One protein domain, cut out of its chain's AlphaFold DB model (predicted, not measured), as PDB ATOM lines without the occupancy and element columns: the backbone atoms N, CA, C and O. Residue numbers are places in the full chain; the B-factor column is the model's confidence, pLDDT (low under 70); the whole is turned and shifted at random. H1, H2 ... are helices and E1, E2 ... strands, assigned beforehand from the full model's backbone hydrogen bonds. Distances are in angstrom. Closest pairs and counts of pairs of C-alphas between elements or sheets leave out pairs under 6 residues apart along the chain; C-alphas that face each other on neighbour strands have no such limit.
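This is residues 3 to 213 of the 213 residues of an uncharacterized protein of Prevotella sp. 885 (UniProt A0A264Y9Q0). A small three-stranded sheet lies between two helices, H3 packed on its E1 and E3 and H2 covering the other face, while the very long helix H1 runs past H2 and far out of the body, its residues 3 to 33 sticking out as a free arm. The last part of H3 reaches beyond the sheet into a head of short helices, where H4 folds back along it and H5 and the hairpin of H6 and H7 gather near it. The printed part has 211 residues with seven named helices and three named strands, in the order H1 H2 E1 H3 H4 H5 E2 E3 H6 H7; the sheet runs E1 E3 E2, antiparallel throughout, and the class is mostly helix. The whole is loose, with a radius of gyration of the C-alphas of 23.1 A, and spans 90 by 45 by 26 A, the arm of H1 making much of the length.

In the twisted sheet, E3, residues 174 to 184, is the inner strand between the edge strands E1, residues 87 to 96, and E2, residues 162 to 171. E1 and E3 are antiparallel at 165 degrees, with N 90 and O 181 3.0 A apart, within hydrogen-bond range. E2 and E3 form a hairpin, antiparallel at 168 degrees, with N 178 and O 167 at 2.8 A, also within range. There are three layers, helices on both faces of a sheet: H3, residues 99 to 132, on one face and H2, residues 66 to 77, on the other. H3 is on the sheet with residues 99 to 121; its closest C-alphas to E1 are those of Ala 106 and Ser 93, 4.2 A. H2 lies over E1, E3 and E2 at a height over the sheet of 8.6 A and runs along the strands, at 20 degrees to E1 on the local plane. H1, residues 3 to 54, is not on the sheet; with residues 38 to 49 alone it touches H2, closest at the C-alphas of Ala 45 and Leu 70, 5.1 A, at a steep tilt of 41 degrees, opposite ways, a helical hairpin. H3 is the hub, touching three helices. With residues 119 to 130 alone it touches H4, residues 137 to 149, at a shallow tilt of 3 degrees, opposite ways, a hairpin; the closest C-alphas are those of Lys 119 and Val 147, 6.0 A. With residues 111 to 119 alone it touches H5, residues 151 to 157, closest at the C-alphas of Ala 115 and Ile 154, 5.8 A. H6, residues 185 to 199, only grazes the sheet with residues 185 to 188. H6 and H7, residues 201 to 211, form a hairpin at a shallow tilt of 21 degrees, with the C-alphas of Glu 197 and Lys 204 closest at 5.5 A. H3 and H7 only just touch, with 3 pairs of C-alphas within 8 A, the closest Leu 125 and Leu 210 at 7.0 A. Helix packing is mostly crossed, only just, with 2 of 6 touching pairs at a shallow tilt. Every O i to N i+4 pair is within hydrogen-bond range in H2, H3, H4, H5 and H6; in H1 46 of 48 are, in H7 6 of 7.

H1 is 77.5 A long, from C-alpha 3 at (75.836, 58.088, -42.093) to C-alpha 54 at (14.533, 40.491, 1.882). H3 measures 49.0 A, E3 32.8 A, E1 29.0 A and E2 26.8 A. H7 ends at C-alpha 211, (24.465, 56.147, -36.312).

The C-alphas of Cys 3 and Gly 173 are the two farthest apart, 90.2 A. The printed part has no cut. The link H1 to H2 is long, 11 residues. Mean pLDDT of the printed part is 80.7; it is under 70 in 58 residues, among them 3 to 33 and 126 to 141.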
ATOM      1  N   CYS A   3      76.324  57.683 -43.426       49.47
ATOM      2  CA  CYS A   3      75.836  58.088 -42.093       49.47
ATOM      3  C   CYS A   3      74.367  58.550 -42.068       49.47
ATOM      4  O   CYS A   3      73.712  58.451 -41.043       49.47
ATOM      5  N   ALA A   4      73.811  59.014 -43.192       49.38
ATOM      6  CA  ALA A   4      72.444  59.551 -43.219       49.38
ATOM      7  C   ALA A   4      71.348  58.459 -43.211       49.38
ATOM      8  O   ALA A   4      70.215  58.714 -42.800       49.38
ATOM      9  N   GLN A   5      71.680  57.235 -43.642       46.69
ATOM     10  CA  GLN A   5      70.752  56.096 -43.659       46.69
ATOM     11  C   GLN A   5      70.654  55.391 -42.292       46.69
ATOM     12  O   GLN A   5      69.589  54.889 -41.943       46.69
ATOM     13  N   SER A   6      71.714  55.411 -41.473       50.69
ATOM     14  CA  SER A   6      71.697  54.800 -40.134       50.69
ATOM     15  C   SER A   6      70.870  55.594 -39.122       50.69
ATOM     16  O   SER A   6      70.198  55.009 -38.275       50.69
ATOM     17  N   ASP A   7      70.879  56.925 -39.219       50.88
ATOM     18  CA  ASP A   7      70.161  57.790 -38.278       50.88
ATOM     19  C   ASP A   7      68.648  57.789 -38.536       50.88
ATOM     20  O   ASP A   7      67.848  57.851 -37.602       50.88
ATOM     21  N   THR A   8      68.236  57.631 -39.794       51.53
ATOM     22  CA  THR A   8      66.822  57.546 -40.188       51.53
ATOM     23  C   THR A   8      66.184  56.213 -39.778       51.53
ATOM     24  O   THR A   8      65.091  56.221 -39.210       51.53
ATOM     25  N   GLU A   9      66.883  55.082 -39.928       52.66
ATOM     26  CA  GLU A   9      66.414  53.778 -39.424       52.66
ATOM     27  C   GLU A   9      66.345  53.712 -37.889       52.66
ATOM     28  O   GLU A   9      65.417  53.125 -37.325       52.66
ATOM     29  N   ASN A  10      67.304  54.327 -37.192       54.31
ATOM     30  CA  ASN A  10      67.346  54.323 -35.728       54.31
ATOM     31  C   ASN A  10      66.251  55.221 -35.121       54.31
ATOM     32  O   ASN A  10      65.679  54.902 -34.078       54.31
ATOM     33  N   THR A  11      65.897  56.311 -35.808       50.12
ATOM     34  CA  THR A  11      64.804  57.211 -35.407       50.12
ATOM     35  C   THR A  11      63.429  56.580 -35.660       50.12
ATOM     36  O   THR A  11      62.557  56.666 -34.793       50.12
ATOM     37  N   ALA A  12      63.252  55.865 -36.779       53.38
ATOM     38  CA  ALA A  12      62.024  55.123 -37.087       53.38
ATOM     39  C   ALA A  12      61.763  53.983 -36.084       53.38
ATOM     40  O   ALA A  12      60.667  53.884 -35.532       53.38
ATOM     41  N   LYS A  13      62.789  53.188 -35.739       54.75
ATOM     42  CA  LYS A  13      62.677  52.132 -34.713       54.75
ATOM     43  C   LYS A  13      62.335  52.681 -33.327       54.75
ATOM     44  O   LYS A  13      61.564  52.053 -32.602       54.75
ATOM     45  N   LYS A  14      62.874  53.852 -32.961       49.66
ATOM     46  CA  LYS A  14      62.540  54.557 -31.708       49.66
ATOM     47  C   LYS A  14      61.090  55.046 -31.689       49.66
ATOM     48  O   LYS A  14      60.421  54.935 -30.670       49.66
ATOM     49  N   GLN A  15      60.586  55.564 -32.810       44.91
ATOM     50  CA  GLN A  15      59.191  55.997 -32.926       44.91
ATOM     51  C   GLN A  15      58.209  54.816 -32.878       44.91
ATOM     52  O   GLN A  15      57.187  54.912 -32.200       44.91
ATOM     53  N   GLU A  16      58.532  53.681 -33.504       41.94
ATOM     54  CA  GLU A  16      57.723  52.455 -33.417       41.94
ATOM     55  C   GLU A  16      57.674  51.878 -31.994       41.94
ATOM     56  O   GLU A  16      56.610  51.457 -31.538       41.94
ATOM     57  N   THR A  17      58.789  51.894 -31.257       52.31
ATOM     58  CA  THR A  17      58.817  51.423 -29.857       52.31
ATOM     59  C   THR A  17      57.995  52.321 -28.934       52.31
ATOM     60  O   THR A  17      57.206  51.805 -28.143       52.31
ATOM     61  N   VAL A  18      58.084  53.645 -29.093       55.38
ATOM     62  CA  VAL A  18      57.278  54.612 -28.323       55.38
ATOM     63  C   VAL A  18      55.779  54.467 -28.626       55.38
ATOM     64  O   VAL A  18      54.956  54.481 -27.709       55.38
ATOM     65  N   GLN A  19      55.395  54.254 -29.888       41.94
ATOM     66  CA  GLN A  19      53.995  53.985 -30.248       41.94
ATOM     67  C   GLN A  19      53.490  52.652 -29.673       41.94
ATOM     68  O   GLN A  19      52.363  52.578 -29.178       41.94
ATOM     69  N   GLN A  20      54.311  51.598 -29.687       42.44
ATOM     70  CA  GLN A  20      53.949  50.304 -29.101       42.44
ATOM     71  C   GLN A  20      53.794  50.366 -27.575       42.44
ATOM     72  O   GLN A  20      52.890  49.721 -27.036       42.44
ATOM     73  N   GLU A  21      54.632  51.130 -26.873       54.22
ATOM     74  CA  GLU A  21      54.501  51.353 -25.428       54.22
ATOM     75  C   GLU A  21      53.239  52.148 -25.089       54.22
ATOM     76  O   GLU A  21      52.461  51.708 -24.243       54.22
ATOM     77  N   PHE A  22      52.937  53.214 -25.833       43.59
ATOM     78  CA  PHE A  22      51.705  53.988 -25.652       43.59
ATOM     79  C   PHE A  22      50.434  53.143 -25.866       43.59
ATOM     80  O   PHE A  22      49.469  53.221 -25.101       43.59
ATOM     81  N   VAL A  23      50.426  52.266 -26.876       47.19
ATOM     82  CA  VAL A  23      49.313  51.325 -27.111       47.19
ATOM     83  C   VAL A  23      49.194  50.301 -25.976       47.19
ATOM     84  O   VAL A  23      48.078  49.961 -25.569       47.19
ATOM     85  N   LYS A  24      50.314  49.809 -25.434       58.25
ATOM     86  CA  LYS A  24      50.320  48.898 -24.275       58.25
ATOM     87  C   LYS A  24      49.802  49.588 -23.013       58.25
ATOM     88  O   LYS A  24      48.971  48.998 -22.322       58.25
ATOM     89  N   GLU A  25      50.208  50.826 -22.749       49.16
ATOM     90  CA  GLU A  25      49.732  51.624 -21.613       49.16
ATOM     91  C   GLU A  25      48.235  51.925 -21.707       49.16
ATOM     92  O   GLU A  25      47.504  51.665 -20.750       49.16
ATOM     93  N   ARG A  26      47.727  52.352 -22.873       49.94
ATOM     94  CA  ARG A  26      46.277  52.550 -23.072       49.94
ATOM     95  C   ARG A  26      45.485  51.260 -22.870       49.94
ATOM     96  O   ARG A  26      44.424  51.279 -22.248       49.94
ATOM     97  N   ARG A  27      46.002  50.118 -23.340       52.16
ATOM     98  CA  ARG A  27      45.381  48.801 -23.097       52.16
ATOM     99  C   ARG A  27      45.397  48.428 -21.616       52.16
ATOM    100  O   ARG A  27      44.424  47.848 -21.138       52.16
ATOM    101  N   ALA A  28      46.467  48.737 -20.889       56.78
ATOM    102  CA  ALA A  28      46.552  48.493 -19.452       56.78
ATOM    103  C   ALA A  28      45.562  49.373 -18.671       56.78
ATOM    104  O   ALA A  28      44.818  48.852 -17.843       56.78
ATOM    105  N   GLN A  29      45.470  50.664 -18.996       48.34
ATOM    106  CA  GLN A  29      44.511  51.596 -18.394       48.34
ATOM    107  C   GLN A  29      43.059  51.187 -18.673       48.34
ATOM    108  O   GLN A  29      42.250  51.127 -17.748       48.34
ATOM    109  N   ALA A  30      42.734  50.808 -19.914       61.25
ATOM    110  CA  ALA A  30      41.407  50.307 -20.271       61.25
ATOM    111  C   ALA A  30      41.051  49.012 -19.517       61.25
ATOM    112  O   ALA A  30      39.929  48.862 -19.038       61.25
ATOM    113  N   LYS A  31      42.012  48.091 -19.347       67.25
ATOM    114  CA  LYS A  31      41.826  46.879 -18.532       67.25
ATOM    115  C   LYS A  31      41.593  47.205 -17.056       67.25
ATOM    116  O   LYS A  31      40.710  46.612 -16.448       67.25
ATOM    117  N   MET A  32      42.347  48.140 -16.479       55.75
ATOM    118  CA  MET A  32      42.145  48.562 -15.087       55.75
ATOM    119  C   MET A  32      40.777  49.224 -14.891       55.75
ATOM    120  O   MET A  32      40.076  48.888 -13.938       55.75
ATOM    121  N   ALA A  33      40.356  50.094 -15.814       65.50
ATOM    122  CA  ALA A  33      39.024  50.699 -15.803       65.50
ATOM    123  C   ALA A  33      37.921  49.633 -15.894       65.50
ATOM    124  O   ALA A  33      36.990  49.641 -15.087       65.50
ATOM    125  N   LYS A  34      38.072  48.658 -16.801       71.56
ATOM    126  CA  LYS A  34      37.153  47.520 -16.927       71.56
ATOM    127  C   LYS A  34      37.068  46.709 -15.631       71.56
ATOM    128  O   LYS A  34      35.972  46.470 -15.140       71.56
ATOM    129  N   ASN A  35      38.203  46.365 -15.027       75.00
ATOM    130  CA  ASN A  35      38.241  45.610 -13.771       75.00
ATOM    131  C   ASN A  35      37.578  46.374 -12.612       75.00
ATOM    132  O   ASN A  35      36.890  45.777 -11.784       75.00
ATOM    133  N   LEU A  36      37.764  47.696 -12.536       75.38
ATOM    134  CA  LEU A  36      37.113  48.536 -11.526       75.38
ATOM    135  C   LEU A  36      35.592  48.574 -11.716       75.38
ATOM    136  O   LEU A  36      34.855  48.506 -10.730       75.38
ATOM    137  N   ILE A  37      35.127  48.648 -12.965       76.62
ATOM    138  CA  ILE A  37      33.704  48.560 -13.310       76.62
ATOM    139  C   ILE A  37      33.158  47.184 -12.920       76.62
ATOM    140  O   ILE A  37      32.170  47.118 -12.199       76.62
ATOM    141  N   GLU A  38      33.832  46.094 -13.290       80.25
ATOM    142  CA  GLU A  38      33.423  44.726 -12.944       80.25
ATOM    143  C   GLU A  38      33.324  44.518 -11.423       80.25
ATOM    144  O   GLU A  38      32.346  43.956 -10.925       80.25
ATOM    145  N   GLN A  39      34.286  45.025 -10.648       83.62
ATOM    146  CA  GLN A  39      34.226  44.943  -9.186       83.62
ATOM    147  C   GLN A  39      33.064  45.744  -8.593       83.62
ATOM    148  O   GLN A  39      32.437  45.282  -7.633       83.62
ATOM    149  N   LYS A  40      32.773  46.938  -9.126       84.12
ATOM    150  CA  LYS A  40      31.608  47.733  -8.710       84.12
ATOM    151  C   LYS A  40      30.307  47.011  -9.054       84.12
ATOM    152  O   LYS A  40      29.484  46.809  -8.167       84.12
ATOM    153  N   VAL A  41      30.197  46.505 -10.281       87.31
ATOM    154  CA  VAL A  41      29.071  45.697 -10.767       87.31
ATOM    155  C   VAL A  41      28.773  44.528  -9.836       87.31
ATOM    156  O   VAL A  41      27.632  44.359  -9.412       87.31
ATOM    157  N   LEU A  42      29.792  43.752  -9.459       88.19
ATOM    158  CA  LEU A  42      29.623  42.611  -8.557       88.19
ATOM    159  C   LEU A  42      29.145  43.038  -7.164       88.19
ATOM    160  O   LEU A  42      28.268  42.394  -6.580       88.19
ATOM    161  N   LYS A  43      29.698  44.126  -6.613       91.38
ATOM    162  CA  LYS A  43      29.295  44.649  -5.296       91.38
ATOM    163  C   LYS A  43      27.845  45.128  -5.304       91.38
ATOM    164  O   LYS A  43      27.085  44.763  -4.402       91.38
ATOM    165  N   ASP A  44      27.458  45.886  -6.323       90.50
ATOM    166  CA  ASP A  44      26.105  46.421  -6.465       90.50
ATOM    167  C   ASP A  44      25.096  45.299  -6.714       90.50
ATOM    168  O   ASP A  44      24.067  45.237  -6.038       90.50
ATOM    169  N   ALA A  45      25.424  44.338  -7.587       93.75
ATOM    170  CA  ALA A  45      24.587  43.169  -7.857       93.75
ATOM    171  C   ALA A  45      24.339  42.356  -6.585       93.75
ATOM    172  O   ALA A  45      23.203  41.979  -6.292       93.75
ATOM    173  N   LYS A  46      25.378  42.137  -5.773       94.62
ATOM    174  CA  LYS A  46      25.260  41.428  -4.495       94.62
ATOM    175  C   LYS A  46      24.409  42.191  -3.484       94.62
ATOM    176  O   LYS A  46      23.608  41.578  -2.771       94.62
ATOM    177  N   LYS A  47      24.564  43.517  -3.395       96.25
ATOM    178  CA  LYS A  47      23.755  44.368  -2.507       96.25
ATOM    179  C   LYS A  47      22.284  44.329  -2.920       96.25
ATOM    180  O   LYS A  47      21.431  44.047  -2.077       96.25
ATOM    181  N   GLN A  48      22.008  44.514  -4.207       96.00
ATOM    182  CA  GLN A  48      20.656  44.475  -4.753       96.00
ATOM    183  C   GLN A  48      20.025  43.086  -4.600       96.00
ATOM    184  O   GLN A  48      18.879  42.980  -4.173       96.00
ATOM    185  N   ALA A  49      20.775  42.008  -4.846       97.00
ATOM    186  CA  ALA A  49      20.286  40.642  -4.664       97.00
ATOM    187  C   ALA A  49      19.866  40.371  -3.213       97.00
ATOM    188  O   ALA A  49      18.837  39.747  -2.965       97.00
ATOM    189  N   LYS A  50      20.649  40.842  -2.232       97.44
ATOM    190  CA  LYS A  50      20.288  40.721  -0.812       97.44
ATOM    191  C   LYS A  50      19.022  41.508  -0.483       97.44
ATOM    192  O   LYS A  50      18.193  41.000   0.263       97.44
ATOM    193  N   GLN A  51      18.886  42.717  -1.022       97.44
ATOM    194  CA  GLN A  51      17.716  43.560  -0.793       97.44
ATOM    195  C   GLN A  51      16.446  42.930  -1.373       97.44
ATOM    196  O   GLN A  51      15.478  42.716  -0.652       97.44
ATOM    197  N   LEU A  52      16.490  42.514  -2.637       97.12
ATOM    198  CA  LEU A  52      15.369  41.859  -3.309       97.12
ATOM    199  C   LEU A  52      14.956  40.552  -2.609       97.12
ATOM    200  O   LEU A  52      13.767  40.306  -2.430       97.12
ATOM    201  N   LYS A  53      15.915  39.750  -2.122       96.62
ATOM    202  CA  LYS A  53      15.603  38.565  -1.299       96.62
ATOM    203  C   LYS A  53      14.855  38.925  -0.011       96.62
ATOM    204  O   LYS A  53      13.916  38.222   0.347       96.62
ATOM    205  N   LYS A  54      15.243  40.007   0.679       97.19
ATOM    206  CA  LYS A  54      14.533  40.491   1.882       97.19
ATOM    207  C   LYS A  54      13.110  40.956   1.567       97.19
ATOM    208  O   LYS A  54      12.222  40.791   2.391       97.19
ATOM    209  N   GLU A  55      12.893  41.493   0.373       95.31
ATOM    210  CA  GLU A  55      11.580  41.911  -0.138       95.31
ATOM    211  C   GLU A  55      10.726  40.746  -0.683       95.31
ATOM    212  O   GLU A  55       9.646  40.975  -1.239       95.31
ATOM    213  N   GLY A  56      11.200  39.503  -0.543       95.75
ATOM    214  CA  GLY A  56      10.490  38.291  -0.952       95.75
ATOM    215  C   GLY A  56      10.624  37.935  -2.433       95.75
ATOM    216  O   GLY A  56       9.919  37.043  -2.901       95.75
ATOM    217  N   TRP A  57      11.505  38.604  -3.182       98.00
ATOM    218  CA  TRP A  57      11.790  38.239  -4.568       98.00
ATOM    219  C   TRP A  57      12.648  36.982  -4.650       98.00
ATOM    220  O   TRP A  57      13.664  36.836  -3.964       98.00
ATOM    221  N   GLN A  58      12.270  36.110  -5.574       96.69
ATOM    222  CA  GLN A  58      12.985  34.887  -5.912       96.69
ATOM    223  C   GLN A  58      13.178  34.786  -7.430       96.69
ATOM    224  O   GLN A  58      12.351  35.307  -8.184       96.69
ATOM    225  N   PRO A  59      14.252  34.129  -7.905       97.31
ATOM    226  CA  PRO A  59      14.392  33.791  -9.319       97.31
ATOM    227  C   PRO A  59      13.176  33.007  -9.814       97.31
ATOM    228  O   PRO A  59      12.676  32.132  -9.102       97.31
ATOM    229  N   ALA A  60      12.710  33.292 -11.028       95.50
ATOM    230  CA  ALA A  60      11.699  32.453 -11.657       95.50
ATOM    231  C   ALA A  60      12.240  31.017 -11.856       95.50
ATOM    232  O   ALA A  60      13.453  30.835 -12.035       95.50
ATOM    233  N   PRO A  61      11.385  29.980 -11.840       93.06
ATOM    234  CA  PRO A  61      11.825  28.602 -12.045       93.06
ATOM    235  C   PRO A  61      12.644  28.433 -13.333       93.06
ATOM    236  O   PRO A  61      12.252  28.919 -14.392       93.06
ATOM    237  N   GLY A  62      13.784  27.742 -13.239       92.81
ATOM    238  CA  GLY A  62      14.678  27.492 -14.379       92.81
ATOM    239  C   GLY A  62      15.614  28.649 -14.745       92.81
ATOM    240  O   GLY A  62      16.303  28.567 -15.758       92.81
ATOM    241  N   THR A  63      15.666  29.713 -13.939       95.50
ATOM    242  CA  THR A  63      16.552  30.865 -14.170       95.50
ATOM    243  C   THR A  63      17.763  30.851 -13.235       95.50
ATOM    244  O   THR A  63      17.792  30.143 -12.225       95.50
ATOM    245  N   LEU A  64      18.801  31.619 -13.579       96.56
ATOM    246  CA  LEU A  64      20.027  31.710 -12.781       96.56
ATOM    247  C   LEU A  64      19.759  32.303 -11.382       96.56
ATOM    248  O   LEU A  64      18.763  32.991 -11.176       96.56
ATOM    249  N   PRO A  65      20.654  32.128 -10.396       96.88
ATOM    250  CA  PRO A  65      20.524  32.817  -9.116       96.88
ATOM    251  C   PRO A  65      20.450  34.343  -9.275       96.88
ATOM    252  O   PRO A  65      21.126  34.919 -10.125       96.88
ATOM    253  N   LEU A  66      19.693  35.005  -8.398       95.69
ATOM    254  CA  LEU A  66      19.410  36.445  -8.470       95.69
ATOM    255  C   LEU A  66      20.658  37.326  -8.637       95.69
ATOM    256  O   LEU A  66      20.675  38.245  -9.446       95.69
ATOM    257  N   GLU A  67      21.722  37.024  -7.891       95.88
ATOM    258  CA  GLU A  67      22.992  37.752  -7.974       95.88
ATOM    259  C   GLU A  67      23.642  37.622  -9.357       95.88
ATOM    260  O   GLU A  67      24.187  38.598  -9.862       95.88
ATOM    261  N   LYS A  68      23.544  36.451 -10.000       96.00
ATOM    262  CA  LYS A  68      24.077  36.225 -11.348       96.00
ATOM    263  C   LYS A  68      23.273  36.983 -12.399       96.00
ATOM    264  O   LYS A  68      23.880  37.642 -13.232       96.00
ATOM    265  N   GLN A  69      21.943  36.957 -12.304       97.62
ATOM    266  CA  GLN A  69      21.076  37.735 -13.196       97.62
ATOM    267  C   GLN A  69      21.346  39.245 -13.073       97.62
ATOM    268  O   GLN A  69      21.531  39.935 -14.067       97.62
ATOM    269  N   LEU A  70      21.451  39.773 -11.848       96.50
ATOM    270  CA  LEU A  70      21.747  41.196 -11.627       96.50
ATOM    271  C   LEU A  70      23.159  41.585 -12.066       96.50
ATOM    272  O   LEU A  70      23.344  42.667 -12.612       96.50
ATOM    273  N   THR A  71      24.141  40.704 -11.855       94.12
ATOM    274  CA  THR A  71      25.504  40.910 -12.364       94.12
ATOM    275  C   THR A  71      25.477  41.055 -13.878       94.12
ATOM    276  O   THR A  71      26.106  41.961 -14.411       94.12
ATOM    277  N   ASP A  72      24.723  40.200 -14.566       93.81
ATOM    278  CA  ASP A  72      24.587  40.224 -16.018       93.81
ATOM    279  C   ASP A  72      23.889  41.508 -16.510       93.81
ATOM    280  O   ASP A  72      24.407  42.216 -17.374       93.81
ATOM    281  N   VAL A  73      22.776  41.899 -15.873       94.38
ATOM    282  CA  VAL A  73      22.097  43.182 -16.138       94.38
ATOM    283  C   VAL A  73      23.049  44.366 -15.982       94.38
ATOM    284  O   VAL A  73      23.131  45.210 -16.870       94.38
ATOM    285  N   TYR A  74      23.756  44.449 -14.857       92.56
ATOM    286  CA  TYR A  74      24.652  45.567 -14.575       92.56
ATOM    287  C   TYR A  74      25.860  45.563 -15.500       92.56
ATOM    288  O   TYR A  74      26.205  46.609 -16.033       92.56
ATOM    289  N   THR A  75      26.447  44.400 -15.782       90.31
ATOM    290  CA  THR A  75      27.539  44.290 -16.757       90.31
ATOM    291  C   THR A  75      27.116  44.885 -18.094       90.31
ATOM    292  O   THR A  75      27.836  45.722 -18.634       90.31
ATOM    293  N   ARG A  76      25.920  44.543 -18.593       90.19
ATOM    294  CA  ARG A  76      25.411  45.117 -19.845       90.19
ATOM    295  C   ARG A  76      25.152  46.622 -19.753       90.19
ATOM    296  O   ARG A  76      25.517  47.329 -20.680       90.19
ATOM    297  N   MET A  77      24.599  47.122 -18.643       85.38
ATOM    298  CA  MET A  77      24.387  48.568 -18.444       85.38
ATOM    299  C   MET A  77      25.683  49.382 -18.474       85.38
ATOM    300  O   MET A  77      25.676  50.509 -18.950       85.38
ATOM    301  N   TYR A  78      26.774  48.832 -17.938       81.69
ATOM    302  CA  TYR A  78      28.075  49.506 -17.913       81.69
ATOM    303  C   TYR A  78      28.956  49.163 -19.119       81.69
ATOM    304  O   TYR A  78      30.097  49.625 -19.197       81.69
ATOM    305  N   THR A  79      28.464  48.344 -20.051       80.88
ATOM    306  CA  THR A  79      29.168  48.073 -21.302       80.88
ATOM    307  C   THR A  79      28.801  49.157 -22.304       80.88
ATOM    308  O   THR A  79      27.672  49.212 -22.784       80.88
ATOM    309  N   TYR A  80      29.773  50.001 -22.633       69.25
ATOM    310  CA  TYR A  80      29.637  51.057 -23.632       69.25
ATOM    311  C   TYR A  80      30.494  50.731 -24.857       69.25
ATOM    312  O   TYR A  80      31.623  50.259 -24.714       69.25
ATOM    313  N   GLU A  81      29.965  50.989 -26.053       70.12
ATOM    314  CA  GLU A  81      30.684  50.832 -27.319       70.12
ATOM    315  C   GLU A  81      30.326  51.986 -28.270       70.12
ATOM    316  O   GLU A  81      29.279  51.979 -28.904       70.12
ATOM    317  N   GLY A  82      31.201  52.992 -28.374       69.12
ATOM    318  CA  GLY A  82      30.942  54.180 -29.197       69.12
ATOM    319  C   GLY A  82      29.848  55.086 -28.619       69.12
ATOM    320  O   GLY A  82      29.633  55.100 -27.408       69.12
ATOM    321  N   ARG A  83      29.193  55.868 -29.487       69.44
ATOM    322  CA  ARG A  83      28.131  56.816 -29.103       69.44
ATOM    323  C   ARG A  83      26.764  56.167 -28.902       69.44
ATOM    324  O   ARG A  83      25.937  56.725 -28.205       69.44
ATOM    325  N   PHE A  84      26.539  54.996 -29.494       75.88
ATOM    326  CA  PHE A  84      25.275  54.271 -29.393       75.88
ATOM    327  C   PHE A  84      25.385  53.162 -28.333       75.88
ATOM    328  O   PHE A  84      26.419  52.491 -28.278       75.88
ATOM    329  N   PRO A  85      24.358  52.908 -27.506       83.75
ATOM    330  CA  PRO A  85      24.423  51.900 -26.457       83.75
ATOM    331  C   PRO A  85      24.756  50.515 -27.011       83.75
ATOM    332  O   PRO A  85      24.158  50.064 -27.988       83.75
ATOM    333  N   LYS A  86      25.664  49.789 -26.343       89.62
ATOM    334  CA  LYS A  86      25.958  48.395 -26.705       89.62
ATOM    335  C   LYS A  86      24.761  47.479 -26.452       89.62
ATOM    336  O   LYS A  86      24.533  46.533 -27.202       89.62
ATOM    337  N   TYR A  87      24.002  47.753 -25.396       93.00
ATOM    338  CA  TYR A  87      22.798  47.012 -25.052       93.00
ATOM    339  C   TYR A  87      21.697  47.965 -24.604       93.00
ATOM    340  O   TYR A  87      21.914  48.797 -23.724       93.00
ATOM    341  N   PHE A  88      20.493  47.773 -25.132       91.81
ATOM    342  CA  PHE A  88      19.276  48.357 -24.579       91.81
ATOM    343  C   PHE A  88      18.708  47.407 -23.537       91.81
ATOM    344  O   PHE A  88      18.460  46.236 -23.839       91.81
ATOM    345  N   ILE A  89      18.497  47.896 -22.313       95.31
ATOM    346  CA  ILE A  89      17.977  47.069 -21.221       95.31
ATOM    347  C   ILE A  89      16.590  47.550 -20.829       95.31
ATOM    348  O   ILE A  89      16.443  48.429 -19.976       95.31
ATOM    349  N   GLY A  90      15.575  46.930 -21.421       95.44
ATOM    350  CA  GLY A  90      14.186  47.196 -21.084       95.44
ATOM    351  C   GLY A  90      13.774  46.477 -19.807       95.44
ATOM    352  O   GLY A  90      14.091  45.299 -19.624       95.44
ATOM    353  N   ARG A  91      13.065  47.156 -18.907       97.06
ATOM    354  CA  ARG A  91      12.627  46.606 -17.617       97.06
ATOM    355  C   ARG A  91      11.151  46.841 -17.408       97.06
ATOM    356  O   ARG A  91      10.634  47.927 -17.637       97.06
ATOM    357  N   SER A  92      10.457  45.830 -16.904       97.94
ATOM    358  CA  SER A  92       9.091  46.043 -16.453       97.94
ATOM    359  C   SER A  92       8.623  45.003 -15.454       97.94
ATOM    360  O   SER A  92       9.319  44.046 -15.121       97.94
ATOM    361  N   SER A  93       7.401  45.217 -14.980       96.94
ATOM    362  CA  SER A  93       6.712  44.327 -14.067       96.94
ATOM    363  C   SER A  93       5.298  44.012 -14.543       96.94
ATOM    364  O   SER A  93       4.669  44.760 -15.304       96.94
ATOM    365  N   GLY A  94       4.787  42.884 -14.071       97.00
ATOM    366  CA  GLY A  94       3.414  42.450 -14.265       97.00
ATOM    367  C   GLY A  94       2.873  41.843 -12.982       97.00
ATOM    368  O   GLY A  94       3.630  41.338 -12.151       97.00
ATOM    369  N   ARG A  95       1.551  41.892 -12.812       96.75
ATOM    370  CA  ARG A  95       0.876  41.341 -11.634       96.75
ATOM    371  C   ARG A  95      -0.381  40.602 -12.054       96.75
ATOM    372  O   ARG A  95      -1.210  41.140 -12.780       96.75
ATOM    373  N   SER A  96      -0.530  39.371 -11.584       96.19
ATOM    374  CA  SER A  96      -1.654  38.503 -11.935       96.19
ATOM    375  C   SER A  96      -1.848  37.412 -10.885       96.19
ATOM    376  O   SER A  96      -0.936  37.101 -10.125       96.19
ATOM    377  N   THR A  97      -3.029  36.800 -10.840       94.44
ATOM    378  CA  THR A  97      -3.256  35.566 -10.071       94.44
ATOM    379  C   THR A  97      -2.450  34.390 -10.638       94.44
ATOM    380  O   THR A  97      -2.015  33.526  -9.887       94.44
ATOM    381  N   SER A  98      -2.168  34.395 -11.946       94.50
ATOM    382  CA  SER A  98      -1.302  33.421 -12.622       94.50
ATOM    383  C   SER A  98       0.114  33.966 -12.832       94.50
ATOM    384  O   SER A  98       0.293  35.024 -13.440       94.50
ATOM    385  N   ALA A  99       1.124  33.200 -12.408       93.50
ATOM    386  CA  ALA A  99       2.536  33.534 -12.605       93.50
ATOM    387  C   ALA A  99       2.905  33.699 -14.088       93.50
ATOM    388  O   ALA A  99       3.583  34.657 -14.456       93.50
ATOM    389  N   GLY A 100       2.392  32.827 -14.963       95.56
ATOM    390  CA  GLY A 100       2.638  32.916 -16.405       95.56
ATOM    391  C   GLY A 100       2.089  34.206 -17.017       95.56
ATOM    392  O   GLY A 100       2.746  34.831 -17.848       95.56
ATOM    393  N   MET A 101       0.920  34.660 -16.558       96.56
ATOM    394  CA  MET A 101       0.321  35.916 -17.021       96.56
ATOM    395  C   MET A 101       1.061  37.147 -16.490       96.56
ATOM    396  O   MET A 101       1.276  38.088 -17.252       96.56
ATOM    397  N   ALA A 102       1.490  37.138 -15.221       97.56
ATOM    398  CA  ALA A 102       2.312  38.211 -14.655       97.56
ATOM    399  C   ALA A 102       3.627  38.358 -15.437       97.56
ATOM    400  O   ALA A 102       3.970  39.453 -15.883       97.56
ATOM    401  N   ARG A 103       4.305  37.234 -15.695       96.94
ATOM    402  CA  ARG A 103       5.530  37.184 -16.496       96.94
ATOM    403  C   ARG A 103       5.308  37.657 -17.929       96.94
ATOM    404  O   ARG A 103       6.088  38.464 -18.422       96.94
ATOM    405  N   LYS A 104       4.235  37.209 -18.594       96.69
ATOM    406  CA  LYS A 104       3.895  37.642 -19.960       96.69
ATOM    407  C   LYS A 104       3.710  39.157 -20.033       96.69
ATOM    408  O   LYS A 104       4.283  39.790 -20.911       96.69
ATOM    409  N   GLN A 105       2.966  39.744 -19.093       97.25
ATOM    410  CA  GLN A 105       2.783  41.197 -19.023       97.25
ATOM    411  C   GLN A 105       4.109  41.934 -18.809       97.25
ATOM    412  O   GLN A 105       4.386  42.899 -19.522       97.25
ATOM    413  N   ALA A 106       4.931  41.468 -17.862       97.88
ATOM    414  CA  ALA A 106       6.245  42.045 -17.593       97.88
ATOM    415  C   ALA A 106       7.136  42.000 -18.844       97.88
ATOM    416  O   ALA A 106       7.719  43.011 -19.217       97.88
ATOM    417  N   LEU A 107       7.180  40.859 -19.536       96.19
ATOM    418  CA  LEU A 107       7.981  40.672 -20.744       96.19
ATOM    419  C   LEU A 107       7.520  41.579 -21.892       96.19
ATOM    420  O   LEU A 107       8.347  42.221 -22.537       96.19
ATOM    421  N   THR A 108       6.209  41.661 -22.140       94.62
ATOM    422  CA  THR A 108       5.658  42.547 -23.175       94.62
ATOM    423  C   THR A 108       6.019  44.001 -22.895       94.62
ATOM    424  O   THR A 108       6.501  44.693 -23.783       94.62
ATOM    425  N   ARG A 109       5.857  44.461 -21.653       95.75
ATOM    426  CA  ARG A 109       6.180  45.843 -21.282       95.75
ATOM    427  C   ARG A 109       7.683  46.121 -21.269       95.75
ATOM    428  O   ARG A 109       8.085  47.212 -21.640       95.75
ATOM    429  N   ALA A 110       8.518  45.148 -20.908       96.75
ATOM    430  CA  ALA A 110       9.971  45.295 -20.985       96.75
ATOM    431  C   ALA A 110      10.441  45.481 -22.441       96.75
ATOM    432  O   ALA A 110      11.360  46.246 -22.699       96.75
ATOM    433  N   ARG A 111       9.774  44.846 -23.413       94.38
ATOM    434  CA  ARG A 111      10.030  45.089 -24.844       94.38
ATOM    435  C   ARG A 111       9.581  46.474 -25.306       94.38
ATOM    436  O   ARG A 111      10.282  47.099 -26.092       94.38
ATOM    437  N   VAL A 112       8.442  46.954 -24.807       92.75
ATOM    438  CA  VAL A 112       8.007  48.343 -25.031       92.75
ATOM    439  C   VAL A 112       9.067  49.313 -24.512       92.75
ATOM    440  O   VAL A 112       9.411  50.255 -25.215       92.75
ATOM    441  N   ASP A 113       9.629  49.041 -23.332       93.62
ATOM    442  CA  ASP A 113      10.683  49.862 -22.734       93.62
ATOM    443  C   ASP A 113      11.967  49.887 -23.587       93.62
ATOM    444  O   ASP A 113      12.526  50.957 -23.798       93.62
ATOM    445  N   VAL A 114      12.390  48.760 -24.182       93.19
ATOM    446  CA  VAL A 114      13.494  48.757 -25.174       93.19
ATOM    447  C   VAL A 114      13.189  49.694 -26.344       93.19
ATOM    448  O   VAL A 114      14.027  50.516 -26.702       93.19
ATOM    449  N   ALA A 115      11.991  49.597 -26.929       90.06
ATOM    450  CA  ALA A 115      11.605  50.451 -28.051       90.06
ATOM    451  C   ALA A 115      11.593  51.940 -27.662       90.06
ATOM    452  O   ALA A 115      12.035  52.788 -28.435       90.06
ATOM    453  N   SER A 116      11.132  52.255 -26.449       86.56
ATOM    454  CA  SER A 116      11.184  53.608 -25.894       86.56
ATOM    455  C   SER A 116      12.619  54.103 -25.710       86.56
ATOM    456  O   SER A 116      12.905  55.239 -26.074       86.56
ATOM    457  N   GLN A 117      13.535  53.264 -25.218       87.62
ATOM    458  CA  GLN A 117      14.949  53.633 -25.095       87.62
ATOM    459  C   GLN A 117      15.607  53.864 -26.459       87.62
ATOM    460  O   GLN A 117      16.311  54.853 -26.619       87.62
ATOM    461  N   MET A 118      15.336  53.019 -27.460       86.81
ATOM    462  CA  MET A 118      15.832  53.234 -28.830       86.81
ATOM    463  C   MET A 118      15.357  54.575 -29.396       86.81
ATOM    464  O   MET A 118      16.137  55.295 -30.010       86.81
ATOM    465  N   LYS A 119      14.090  54.934 -29.150       82.00
ATOM    466  CA  LYS A 119      13.537  56.237 -29.534       82.00
ATOM    467  C   LYS A 119      14.271  57.398 -28.861       82.00
ATOM    468  O   LYS A 119      14.623  58.359 -29.538       82.00
ATOM    469  N   LEU A 120      14.490  57.310 -27.548       81.31
ATOM    470  CA  LEU A 120      15.198  58.348 -26.793       81.31
ATOM    471  C   LEU A 120      16.640  58.515 -27.275       81.31
ATOM    472  O   LEU A 120      17.111  59.639 -27.379       81.31
ATOM    473  N   GLU A 121      17.309  57.418 -27.620       81.69
ATOM    474  CA  GLU A 121      18.684  57.461 -28.107       81.69
ATOM    475  C   GLU A 121      18.798  58.162 -29.466       81.69
ATOM    476  O   GLU A 121      19.666  59.009 -29.658       81.69
ATOM    477  N   VAL A 122      17.893  57.870 -30.406       77.75
ATOM    478  CA  VAL A 122      17.873  58.574 -31.700       77.75
ATOM    479  C   VAL A 122      17.559  60.059 -31.508       77.75
ATOM    480  O   VAL A 122      18.195  60.896 -32.144       77.75
ATOM    481  N   ALA A 123      16.627  60.403 -30.614       75.94
ATOM    482  CA  ALA A 123      16.331  61.799 -30.295       75.94
ATOM    483  C   ALA A 123      17.563  62.525 -29.722       75.94
ATOM    484  O   ALA A 123      17.898  63.604 -30.202       75.94
ATOM    485  N   ALA A 124      18.280  61.898 -28.782       76.44
ATOM    486  CA  ALA A 124      19.499  62.450 -28.191       76.44
ATOM    487  C   ALA A 124      20.610  62.659 -29.232       76.44
ATOM    488  O   ALA A 124      21.227  63.721 -29.271       76.44
ATOM    489  N   LEU A 125      20.826  61.685 -30.126       75.06
ATOM    490  CA  LEU A 125      21.781  61.831 -31.229       75.06
ATOM    491  C   LEU A 125      21.387  62.961 -32.184       75.06
ATOM    492  O   LEU A 125      22.259  63.650 -32.707       75.06
ATOM    493  N   THR A 126      20.089  63.167 -32.409       68.81
ATOM    494  CA  THR A 126      19.597  64.234 -33.286       68.81
ATOM    495  C   THR A 126      19.810  65.616 -32.648       68.81
ATOM    496  O   THR A 126      20.337  66.499 -33.318       68.81
ATOM    497  N   GLU A 127      19.508  65.787 -31.353       68.69
ATOM    498  CA  GLU A 127      19.816  67.017 -30.592       68.69
ATOM    499  C   GLU A 127      21.324  67.312 -30.543       68.69
ATOM    500  O   GLU A 127      21.746  68.443 -30.775       68.69
ATOM    501  N   GLU A 128      22.165  66.306 -30.281       65.81
ATOM    502  CA  GLU A 128      23.624  66.486 -30.294       65.81
ATOM    503  C   GLU A 128      24.126  66.911 -31.683       65.81
ATOM    504  O   GLU A 128      25.061  67.706 -31.801       65.81
ATOM    505  N   THR A 129      23.509  66.382 -32.738       63.97
ATOM    506  CA  THR A 129      23.892  66.666 -34.121       63.97
ATOM    507  C   THR A 129      23.449  68.060 -34.570       63.97
ATOM    508  O   THR A 129      24.227  68.708 -35.268       63.97
ATOM    509  N   ASP A 130      22.286  68.548 -34.125       62.66
ATOM    510  CA  ASP A 130      21.830  69.940 -34.319       62.66
ATOM    511  C   ASP A 130      22.804  70.944 -33.673       62.66
ATOM    512  O   ASP A 130      23.115  71.992 -34.232       62.66
ATOM    513  N   MET A 131      23.391  70.579 -32.527       58.72
ATOM    514  CA  MET A 131      24.397  71.411 -31.857       58.72
ATOM    515  C   MET A 131      25.786  71.382 -32.520       58.72
ATOM    516  O   MET A 131      26.538  72.346 -32.376       58.72
ATOM    517  N   ASN A 132      26.161  70.290 -33.202       53.06
ATOM    518  CA  ASN A 132      27.545  70.044 -33.638       53.06
ATOM    519  C   ASN A 132      27.757  69.981 -35.164       53.06
ATOM    520  O   ASN A 132      28.908  69.964 -35.606       53.06
ATOM    521  N   THR A 133      26.705  69.912 -35.985       56.53
ATOM    522  CA  THR A 133      26.813  69.826 -37.455       56.53
ATOM    523  C   THR A 133      25.681  70.567 -38.171       56.53
ATOM    524  O   THR A 133      24.602  70.723 -37.620       56.53
ATOM    525  N   GLU A 134      25.897  70.953 -39.432       55.81
ATOM    526  CA  GLU A 134      24.886  71.582 -40.298       55.81
ATOM    527  C   GLU A 134      23.884  70.563 -40.882       55.81
ATOM    528  O   GLU A 134      23.729  70.459 -42.099       55.81
ATOM    529  N   LEU A 135      23.200  69.775 -40.045       63.50
ATOM    530  CA  LEU A 135      21.916  69.238 -40.504       63.50
ATOM    531  C   LEU A 135      20.932  70.405 -40.567       63.50
ATOM    532  O   LEU A 135      20.878  71.234 -39.662       63.50
ATOM    533  N   SER A 136      20.149  70.496 -41.638       62.72
ATOM    534  CA  SER A 136      19.088  71.499 -41.679       62.72
ATOM    535  C   SER A 136      18.016  71.156 -40.639       62.72
ATOM    536  O   SER A 136      17.706  69.985 -40.414       62.72
ATOM    537  N   ALA A 137      17.398  72.171 -40.029       64.19
ATOM    538  CA  ALA A 137      16.355  71.978 -39.014       64.19
ATOM    539  C   ALA A 137      15.214  71.041 -39.483       64.19
ATOM    540  O   ALA A 137      14.667  70.273 -38.696       64.19
ATOM    541  N   GLY A 138      14.905  71.035 -40.788       64.56
ATOM    542  CA  GLY A 138      13.914  70.126 -41.372       64.56
ATOM    543  C   GLY A 138      14.336  68.649 -41.388       64.56
ATOM    544  O   GLY A 138      13.483  67.761 -41.356       64.56
ATOM    545  N   GLU A 139      15.634  68.350 -41.411       65.50
ATOM    546  CA  GLU A 139      16.163  66.979 -41.390       65.50
ATOM    547  C   GLU A 139      16.093  66.365 -39.994       65.50
ATOM    548  O   GLU A 139      15.662  65.219 -39.853       65.50
ATOM    549  N   VAL A 140      16.435  67.158 -38.979       65.94
ATOM    550  CA  VAL A 140      16.293  66.825 -37.553       65.94
ATOM    551  C   VAL A 140      14.829  66.510 -37.233       65.94
ATOM    552  O   VAL A 140      14.519  65.452 -36.679       65.94
ATOM    553  N   GLU A 141      13.908  67.384 -37.651       68.94
ATOM    554  CA  GLU A 141      12.473  67.218 -37.399       68.94
ATOM    555  C   GLU A 141      11.897  65.971 -38.089       68.94
ATOM    556  O   GLU A 141      11.087  65.247 -37.504       68.94
ATOM    557  N   THR A 142      12.347  65.674 -39.313       70.38
ATOM    558  CA  THR A 142      11.881  64.504 -40.074       70.38
ATOM    559  C   THR A 142      12.264  63.194 -39.385       70.38
ATOM    560  O   THR A 142      11.411  62.321 -39.219       70.38
ATOM    561  N   VAL A 143      13.516  63.062 -38.929       70.38
ATOM    562  CA  VAL A 143      13.975  61.867 -38.196       70.38
ATOM    563  C   VAL A 143      13.214  61.725 -36.874       70.38
ATOM    564  O   VAL A 143      12.716  60.641 -36.567       70.38
ATOM    565  N   ALA A 144      13.040  62.816 -36.123       69.00
ATOM    566  CA  ALA A 144      12.331  62.799 -34.844       69.00
ATOM    567  C   ALA A 144      10.855  62.381 -34.984       69.00
ATOM    568  O   ALA A 144      10.380  61.512 -34.247       69.00
ATOM    569  N   LYS A 145      10.133  62.951 -35.956       69.75
ATOM    570  CA  LYS A 145       8.724  62.622 -36.221       69.75
ATOM    571  C   LYS A 145       8.549  61.165 -36.635       69.75
ATOM    572  O   LYS A 145       7.591  60.520 -36.218       69.75
ATOM    573  N   MET A 146       9.490  60.639 -37.411       68.44
ATOM    574  CA  MET A 146       9.441  59.263 -37.884       68.44
ATOM    575  C   MET A 146       9.723  58.262 -36.756       68.44
ATOM    576  O   MET A 146       9.037  57.254 -36.624       68.44
ATOM    577  N   VAL A 147      10.654  58.568 -35.848       68.50
ATOM    578  CA  VAL A 147      10.844  57.780 -34.617       68.50
ATOM    579  C   VAL A 147       9.568  57.777 -33.757       68.50
ATOM    580  O   VAL A 147       9.217  56.746 -33.175       68.50
ATOM    581  N   ASP A 148       8.870  58.914 -33.670       69.62
ATOM    582  CA  ASP A 148       7.626  59.046 -32.905       69.62
ATOM    583  C   ASP A 148       6.502  58.163 -33.467       69.62
ATOM    584  O   ASP A 148       5.850  57.438 -32.711       69.62
ATOM    585  N   THR A 149       6.341  58.127 -34.793       69.69
ATOM    586  CA  THR A 149       5.354  57.269 -35.470       69.69
ATOM    587  C   THR A 149       5.729  55.787 -35.450       69.69
ATOM    588  O   THR A 149       4.852  54.919 -35.487       69.69
ATOM    589  N   SER A 150       7.018  55.475 -35.320       71.88
ATOM    590  CA  SER A 150       7.548  54.120 -35.490       71.88
ATOM    591  C   SER A 150       7.628  53.288 -34.213       71.88
ATOM    592  O   SER A 150       8.032  52.131 -34.287       71.88
ATOM    593  N   GLN A 151       7.179  53.766 -33.045       77.19
ATOM    594  CA  GLN A 151       7.266  52.994 -31.790       77.19
ATOM    595  C   GLN A 151       6.616  51.596 -31.889       77.19
ATOM    596  O   GLN A 151       7.193  50.609 -31.422       77.19
ATOM    597  N   THR A 152       5.443  51.485 -32.522       79.44
ATOM    598  CA  THR A 152       4.779  50.189 -32.762       79.44
ATOM    599  C   THR A 152       5.579  49.319 -33.735       79.44
ATOM    600  O   THR A 152       5.714  48.115 -33.516       79.44
ATOM    601  N   MET A 153       6.163  49.919 -34.775       80.19
ATOM    602  CA  MET A 153       6.983  49.207 -35.760       80.19
ATOM    603  C   MET A 153       8.309  48.727 -35.166       80.19
ATOM    604  O   MET A 153       8.715  47.599 -35.439       80.19
ATOM    605  N   ILE A 154       8.933  49.514 -34.283       83.44
ATOM    606  CA  ILE A 154      10.105  49.106 -33.502       83.44
ATOM    607  C   ILE A 154       9.736  47.878 -32.677       83.44
ATOM    608  O   ILE A 154      10.377  46.842 -32.822       83.44
ATOM    609  N   GLN A 155       8.652  47.933 -31.894       82.81
ATOM    610  CA  GLN A 155       8.211  46.796 -31.073       82.81
ATOM    611  C   GLN A 155       7.961  45.519 -31.886       82.81
ATOM    612  O   GLN A 155       8.307  44.429 -31.425       82.81
ATOM    613  N   GLN A 156       7.373  45.642 -33.079       85.06
ATOM    614  CA  GLN A 156       7.149  44.517 -33.994       85.06
ATOM    615  C   GLN A 156       8.458  43.987 -34.601       85.06
ATOM    616  O   GLN A 156       8.581  42.783 -34.822       85.06
ATOM    617  N   SER A 157       9.438  44.863 -34.821       85.44
ATOM    618  CA  SER A 157      10.708  44.538 -35.481       85.44
ATOM    619  C   SER A 157      11.804  44.059 -34.522       85.44
ATOM    620  O   SER A 157      12.753  43.428 -34.974       85.44
ATOM    621  N   LEU A 158      11.655  44.248 -33.200       85.81
ATOM    622  CA  LEU A 158      12.622  43.786 -32.184       85.81
ATOM    623  C   LEU A 158      12.944  42.281 -32.266       85.81
ATOM    624  O   LEU A 158      13.956  41.830 -31.732       85.81
ATOM    625  N   GLY A 159      12.073  41.465 -32.869       83.88
ATOM    626  CA  GLY A 159      12.297  40.025 -32.989       83.88
ATOM    627  C   GLY A 159      12.471  39.349 -31.622       83.88
ATOM    628  O   GLY A 159      11.593  39.432 -30.751       83.88
ATOM    629  N   ARG A 160      13.586  38.635 -31.417       85.06
ATOM    630  CA  ARG A 160      13.908  37.947 -30.155       85.06
ATOM    631  C   ARG A 160      14.827  38.802 -29.277       85.06
ATOM    632  O   ARG A 160      16.012  38.925 -29.541       85.06
ATOM    633  N   THR A 161      14.283  39.285 -28.166       93.06
ATOM    634  CA  THR A 161      15.037  39.862 -27.043       93.06
ATOM    635  C   THR A 161      15.544  38.776 -26.089       93.06
ATOM    636  O   THR A 161      14.851  37.779 -25.860       93.06
ATOM    637  N   GLU A 162      16.711  38.979 -25.481       95.94
ATOM    638  CA  GLU A 162      17.267  38.080 -24.464       95.94
ATOM    639  C   GLU A 162      16.694  38.426 -23.084       95.94
ATOM    640  O   GLU A 162      16.651  39.595 -22.720       95.94
ATOM    641  N   VAL A 163      16.237  37.444 -22.302       96.94
ATOM    642  CA  VAL A 163      15.769  37.680 -20.923       96.94
ATOM    643  C   VAL A 163      16.952  37.563 -19.973       96.94
ATOM    644  O   VAL A 163      17.579  36.511 -19.901       96.94
ATOM    645  N   VAL A 164      17.232  38.637 -19.240       97.19
ATOM    646  CA  VAL A 164      18.469  38.797 -18.452       97.19
ATOM    647  C   VAL A 164      18.192  38.984 -16.961       97.19
ATOM    648  O   VAL A 164      19.059  38.763 -16.120       97.19
ATOM    649  N   LEU A 165      16.946  39.329 -16.626       98.25
ATOM    650  CA  LEU A 165      16.386  39.234 -15.283       98.25
ATOM    651  C   LEU A 165      14.970  38.674 -15.387       98.25
ATOM    652  O   LEU A 165      14.185  39.134 -16.213       98.25
ATOM    653  N   ASP A 166      14.641  37.722 -14.532       98.12
ATOM    654  CA  ASP A 166      13.322  37.120 -14.421       98.12
ATOM    655  C   ASP A 166      13.126  36.640 -12.985       98.12
ATOM    656  O   ASP A 166      13.677  35.626 -12.534       98.12
ATOM    657  N   ILE A 167      12.398  37.456 -12.234       98.19
ATOM    658  CA  ILE A 167      12.180  37.273 -10.808       98.19
ATOM    659  C   ILE A 167      10.698  37.408 -10.512       98.19
ATOM    660  O   ILE A 167       9.958  38.134 -11.180       98.19
ATOM    661  N   MET A 168      10.257  36.717  -9.480       97.69
ATOM    662  CA  MET A 168       8.871  36.729  -9.059       97.69
ATOM    663  C   MET A 168       8.761  36.764  -7.547       97.69
ATOM    664  O   MET A 168       9.673  36.362  -6.828       97.69
ATOM    665  N   ARG A 169       7.614  37.223  -7.067       96.81
ATOM    666  CA  ARG A 169       7.188  37.060  -5.682       96.81
ATOM    667  C   ARG A 169       5.685  36.877  -5.624       96.81
ATOM    668  O   ARG A 169       4.963  37.270  -6.541       96.81
ATOM    669  N   THR A 170       5.212  36.316  -4.524       95.00
ATOM    670  CA  THR A 170       3.781  36.189  -4.259       95.00
ATOM    671  C   THR A 170       3.416  37.121  -3.116       95.00
ATOM    672  O   THR A 170       3.969  37.030  -2.024       95.00
ATOM    673  N   THR A 171       2.488  38.043  -3.365       91.62
ATOM    674  CA  THR A 171       2.048  39.031  -2.376       91.62
ATOM    675  C   THR A 171       0.539  39.214  -2.473       91.62
ATOM    676  O   THR A 171       0.005  39.552  -3.535       91.62
ATOM    677  N   GLY A 172      -0.164  38.981  -1.359       87.75
ATOM    678  CA  GLY A 172      -1.625  39.106  -1.288       87.75
ATOM    679  C   GLY A 172      -2.358  38.183  -2.269       87.75
ATOM    680  O   GLY A 172      -3.238  38.638  -2.994       87.75
ATOM    681  N   GLY A 173      -1.923  36.921  -2.381       88.81
ATOM    682  CA  GLY A 173      -2.523  35.923  -3.280       88.81
ATOM    683  C   GLY A 173      -2.293  36.161  -4.780       88.81
ATOM    684  O   GLY A 173      -2.814  35.417  -5.606       88.81
ATOM    685  N   LYS A 174      -1.515  37.183  -5.157       94.12
ATOM    686  CA  LYS A 174      -1.146  37.482  -6.547       94.12
ATOM    687  C   LYS A 174       0.347  37.276  -6.749       94.12
ATOM    688  O   LYS A 174       1.145  37.569  -5.861       94.12
ATOM    689  N   THR A 175       0.717  36.821  -7.937       96.62
ATOM    690  CA  THR A 175       2.104  36.805  -8.392       96.62
ATOM    691  C   THR A 175       2.454  38.158  -8.995       96.62
ATOM    692  O   THR A 175       1.741  38.665  -9.864       96.62
ATOM    693  N   GLU A 176       3.557  38.731  -8.539       97.25
ATOM    694  CA  GLU A 176       4.256  39.831  -9.190       97.25
ATOM    695  C   GLU A 176       5.492  39.260  -9.884       97.25
ATOM    696  O   GLU A 176       6.231  38.479  -9.287       97.25
ATOM    697  N   SER A 177       5.721  39.649 -11.133       97.75
ATOM    698  CA  SER A 177       6.921  39.301 -11.893       97.75
ATOM    699  C   SER A 177       7.632  40.577 -12.307       97.75
ATOM    700  O   SER A 177       6.979  41.504 -12.783       97.75
ATOM    701  N   GLN A 178       8.951  40.614 -12.157       98.06
ATOM    702  CA  GLN A 178       9.818  41.630 -12.745       98.06
ATOM    703  C   GLN A 178      10.734  40.964 -13.761       98.06
ATOM    704  O   GLN A 178      11.350  39.936 -13.481       98.06
ATOM    705  N   VAL A 179      10.805  41.565 -14.942       98.06
ATOM    706  CA  VAL A 179      11.590  41.065 -16.063       98.06
ATOM    707  C   VAL A 179      12.457  42.197 -16.595       98.06
ATOM    708  O   VAL A 179      11.984  43.325 -16.752       98.06
ATOM    709  N   ALA A 180      13.712  41.884 -16.900       98.06
ATOM    710  CA  ALA A 180      14.564  42.714 -17.735       98.06
ATOM    711  C   ALA A 180      14.932  41.941 -18.999       98.06
ATOM    712  O   ALA A 180      15.270  40.754 -18.938       98.06
ATOM    713  N   VAL A 181      14.882  42.627 -20.135       97.50
ATOM    714  CA  VAL A 181      15.339  42.105 -21.417       97.50
ATOM    715  C   VAL A 181      16.498  42.931 -21.938       97.50
ATOM    716  O   VAL A 181      16.518  44.146 -21.765       97.50
ATOM    717  N   SER A 182      17.444  42.264 -22.582       96.69
ATOM    718  CA  SER A 182      18.516  42.894 -23.333       96.69
ATOM    719  C   SER A 182      18.239  42.803 -24.824       96.69
ATOM    720  O   SER A 182      17.727  41.793 -25.325       96.69
ATOM    721  N   TYR A 183      18.622  43.856 -25.527       95.62
ATOM    722  CA  TYR A 183      18.626  43.923 -26.974       95.62
ATOM    723  C   TYR A 183      19.953  44.508 -27.451       95.62
ATOM    724  O   TYR A 183      20.427  45.497 -26.894       95.62
ATOM    725  N   ASP A 184      20.587  43.842 -28.415       93.38
ATOM    726  CA  ASP A 184      21.911  44.227 -28.902       93.38
ATOM    727  C   ASP A 184      21.846  45.557 -29.665       93.38
ATOM    728  O   ASP A 184      20.948  45.779 -30.478       93.38
ATOM    729  N   GLY A 185      22.795  46.444 -29.385       90.88
ATOM    730  CA  GLY A 185      22.866  47.775 -29.972       90.88
ATOM    731  C   GLY A 185      23.095  47.764 -31.479       90.88
ATOM    732  O   GLY A 185      22.495  48.565 -32.187       90.88
ATOM    733  N   ASN A 186      23.893  46.834 -32.009       90.62
ATOM    734  CA  ASN A 186      24.094  46.739 -33.457       90.62
ATOM    735  C   ASN A 186      22.807  46.271 -34.139       90.62
ATOM    736  O   ASN A 186      22.380  46.869 -35.124       90.62
ATOM    737  N   LEU A 187      22.126  45.288 -33.548       92.00
ATOM    738  CA  LEU A 187      20.821  44.845 -34.037       92.00
ATOM    739  C   LEU A 187      19.760  45.957 -33.942       92.00
ATOM    740  O   LEU A 187      18.897  46.072 -34.812       92.00
ATOM    741  N   ALA A 188      19.831  46.811 -32.919       90.88
ATOM    742  CA  ALA A 188      18.982  47.992 -32.807       90.88
ATOM    743  C   ALA A 188      19.246  49.010 -33.922       90.88
ATOM    744  O   ALA A 188      18.280  49.515 -34.496       90.88
ATOM    745  N   LYS A 189      20.513  49.262 -34.286       89.00
ATOM    746  CA  LYS A 189      20.859  50.097 -35.450       89.00
ATOM    747  C   LYS A 189      20.267  49.526 -36.735       89.00
ATOM    748  O   LYS A 189      19.591  50.245 -37.461       89.00
ATOM    749  N   GLU A 190      20.473  48.234 -36.991       89.88
ATOM    750  CA  GLU A 190      19.921  47.543 -38.165       89.88
ATOM    751  C   GLU A 190      18.392  47.624 -38.204       89.88
ATOM    752  O   GLU A 190      17.802  47.921 -39.241       89.88
ATOM    753  N   THR A 191      17.744  47.420 -37.058       89.56
ATOM    754  CA  THR A 191      16.285  47.475 -36.936       89.56
ATOM    755  C   THR A 191      15.757  48.862 -37.247       89.56
ATOM    756  O   THR A 191      14.832  48.983 -38.047       89.56
ATOM    757  N   LEU A 192      16.363  49.901 -36.671       87.12
ATOM    758  CA  LEU A 192      16.025  51.288 -36.972       87.12
ATOM    759  C   LEU A 192      16.178  51.548 -38.472       87.12
ATOM    760  O   LEU A 192      15.195  51.885 -39.123       87.12
ATOM    761  N   LEU A 193      17.353  51.279 -39.046       86.31
ATOM    762  CA  LEU A 193      17.608  51.449 -40.479       86.31
ATOM    763  C   LEU A 193      16.579  50.722 -41.355       86.31
ATOM    764  O   LEU A 193      16.088  51.305 -42.315       86.31
ATOM    765  N   SER A 194      16.198  49.494 -40.998       85.88
ATOM    766  CA  SER A 194      15.203  48.711 -41.741       85.88
ATOM    767  C   SER A 194      13.779  49.270 -41.657       85.88
ATOM    768  O   SER A 194      12.987  49.093 -42.581       85.88
ATOM    769  N   ILE A 195      13.425  49.917 -40.543       84.06
ATOM    770  CA  ILE A 195      12.128  50.578 -40.379       84.06
ATOM    771  C   ILE A 195      12.101  51.818 -41.263       84.06
ATOM    772  O   ILE A 195      11.178  51.972 -42.054       84.06
ATOM    773  N   PHE A 196      13.155  52.629 -41.215       77.88
ATOM    774  CA  PHE A 196      13.226  53.852 -42.007       77.88
ATOM    775  C   PHE A 196      13.409  53.595 -43.504       77.88
ATOM    776  O   PHE A 196      12.889  54.351 -44.310       77.88
ATOM    777  N   GLU A 197      14.044  52.491 -43.901       76.56
ATOM    778  CA  GLU A 197      14.036  52.007 -45.290       76.56
ATOM    779  C   GLU A 197      12.631  51.783 -45.841       76.56
ATOM    780  O   GLU A 197      12.372  52.061 -47.010       76.56
ATOM    781  N   LYS A 198      11.728  51.256 -45.007       75.31
ATOM    782  CA  LYS A 198      10.328  51.058 -45.391       75.31
ATOM    783  C   LYS A 198       9.570  52.381 -45.466       75.31
ATOM    784  O   LYS A 198       8.508  52.404 -46.082       75.31
ATOM    785  N   GLU A 199      10.094  53.440 -44.852       74.25
ATOM    786  CA  GLU A 199       9.451  54.750 -44.784       74.25
ATOM    787  C   GLU A 199       9.996  55.772 -45.819       74.25
ATOM    788  O   GLU A 199       9.170  56.500 -46.356       74.25
ATOM    789  N   ASP A 200      11.299  55.810 -46.173       77.31
ATOM    790  CA  ASP A 200      11.885  56.528 -47.343       77.31
ATOM    791  C   ASP A 200      13.408  56.231 -47.521       77.31
ATOM    792  O   ASP A 200      14.160  56.116 -46.550       77.31
ATOM    793  N   ALA A 201      13.922  56.193 -48.761       73.94
ATOM    794  CA  ALA A 201      15.348  55.979 -49.066       73.94
ATOM    795  C   ALA A 201      16.283  57.143 -48.662       73.94
ATOM    796  O   ALA A 201      17.432  56.902 -48.286       73.94
ATOM    797  N   GLN A 202      15.824  58.397 -48.714       69.06
ATOM    798  CA  GLN A 202      16.625  59.563 -48.309       69.06
ATOM    799  C   GLN A 202      16.840  59.602 -46.792       69.06
ATOM    800  O   GLN A 202      17.892  60.029 -46.318       69.06
ATOM    801  N   ILE A 203      15.858  59.124 -46.028       70.06
ATOM    802  CA  ILE A 203      15.902  59.106 -44.562       70.06
ATOM    803  C   ILE A 203      16.878  58.040 -44.070       70.06
ATOM    804  O   ILE A 203      17.644  58.293 -43.139       70.06
ATOM    805  N   LYS A 204      16.934  56.887 -44.752       76.62
ATOM    806  CA  LYS A 204      17.941  55.853 -44.485       76.62
ATOM    807  C   LYS A 204      19.359  56.427 -44.515       76.62
ATOM    808  O   LYS A 204      20.113  56.193 -43.575       76.62
ATOM    809  N   GLN A 205      19.720  57.168 -45.566       79.94
ATOM    810  CA  GLN A 205      21.075  57.711 -45.706       79.94
ATOM    811  C   GLN A 205      21.412  58.671 -44.556       79.94
ATOM    812  O   GLN A 205      22.457  58.536 -43.927       79.94
ATOM    813  N   LYS A 206      20.487  59.575 -44.215       76.38
ATOM    814  CA  LYS A 206      20.678  60.542 -43.122       76.38
ATOM    815  C   LYS A 206      20.827  59.857 -41.766       76.38
ATOM    816  O   LYS A 206      21.681  60.235 -40.968       76.38
ATOM    817  N   LEU A 207      20.042  58.811 -41.508       79.06
ATOM    818  CA  LEU A 207      20.178  58.042 -40.276       79.06
ATOM    819  C   LEU A 207      21.473  57.226 -40.234       79.06
ATOM    820  O   LEU A 207      22.080  57.114 -39.170       79.06
ATOM    821  N   GLN A 208      21.918  56.660 -41.358       82.88
ATOM    822  CA  GLN A 208      23.216  55.984 -41.409       82.88
ATOM    823  C   GLN A 208      24.343  56.930 -41.000       82.88
ATOM    824  O   GLN A 208      25.210  56.532 -40.223       82.88
ATOM    825  N   ASP A 209      24.297  58.179 -41.451       81.81
ATOM    826  CA  ASP A 209      25.296  59.181 -41.084       81.81
ATOM    827  C   ASP A 209      25.232  59.529 -39.586       81.81
ATOM    828  O   ASP A 209      26.273  59.723 -38.965       81.81
ATOM    829  N   LEU A 210      24.039  59.554 -38.979       78.12
ATOM    830  CA  LEU A 210      23.863  59.763 -37.533       78.12
ATOM    831  C   LEU A 210      24.395  58.591 -36.691       78.12
ATOM    832  O   LEU A 210      25.054  58.805 -35.679       78.12
ATOM    833  N   LEU A 211      24.125  57.346 -37.096       80.75
ATOM    834  CA  LEU A 211      24.465  56.147 -36.312       80.75
ATOM    835  C   LEU A 211      25.948  55.739 -36.386       80.75
ATOM    836  O   LEU A 211      26.385  54.893 -35.590       80.75
ATOM    837  N   ASN A 212      26.690  56.285 -37.354       77.44
ATOM    838  CA  ASN A 212      28.085  55.938 -37.649       77.44
ATOM    839  C   ASN A 212      29.113  57.009 -37.227       77.44
ATOM    840  O   ASN A 212      30.312  56.761 -37.361       77.44
ATOM    841  N   LYS A 213      28.669  58.174 -36.740       63.78
ATOM    842  CA  LYS A 213      29.525  59.231 -36.163       63.78
ATOM    843  C   LYS A 213      29.900  58.938 -34.702       63.78
ATOM    844  O   LYS A 213      30.915  59.504 -34.223       63.78
TER     845      LYS A 213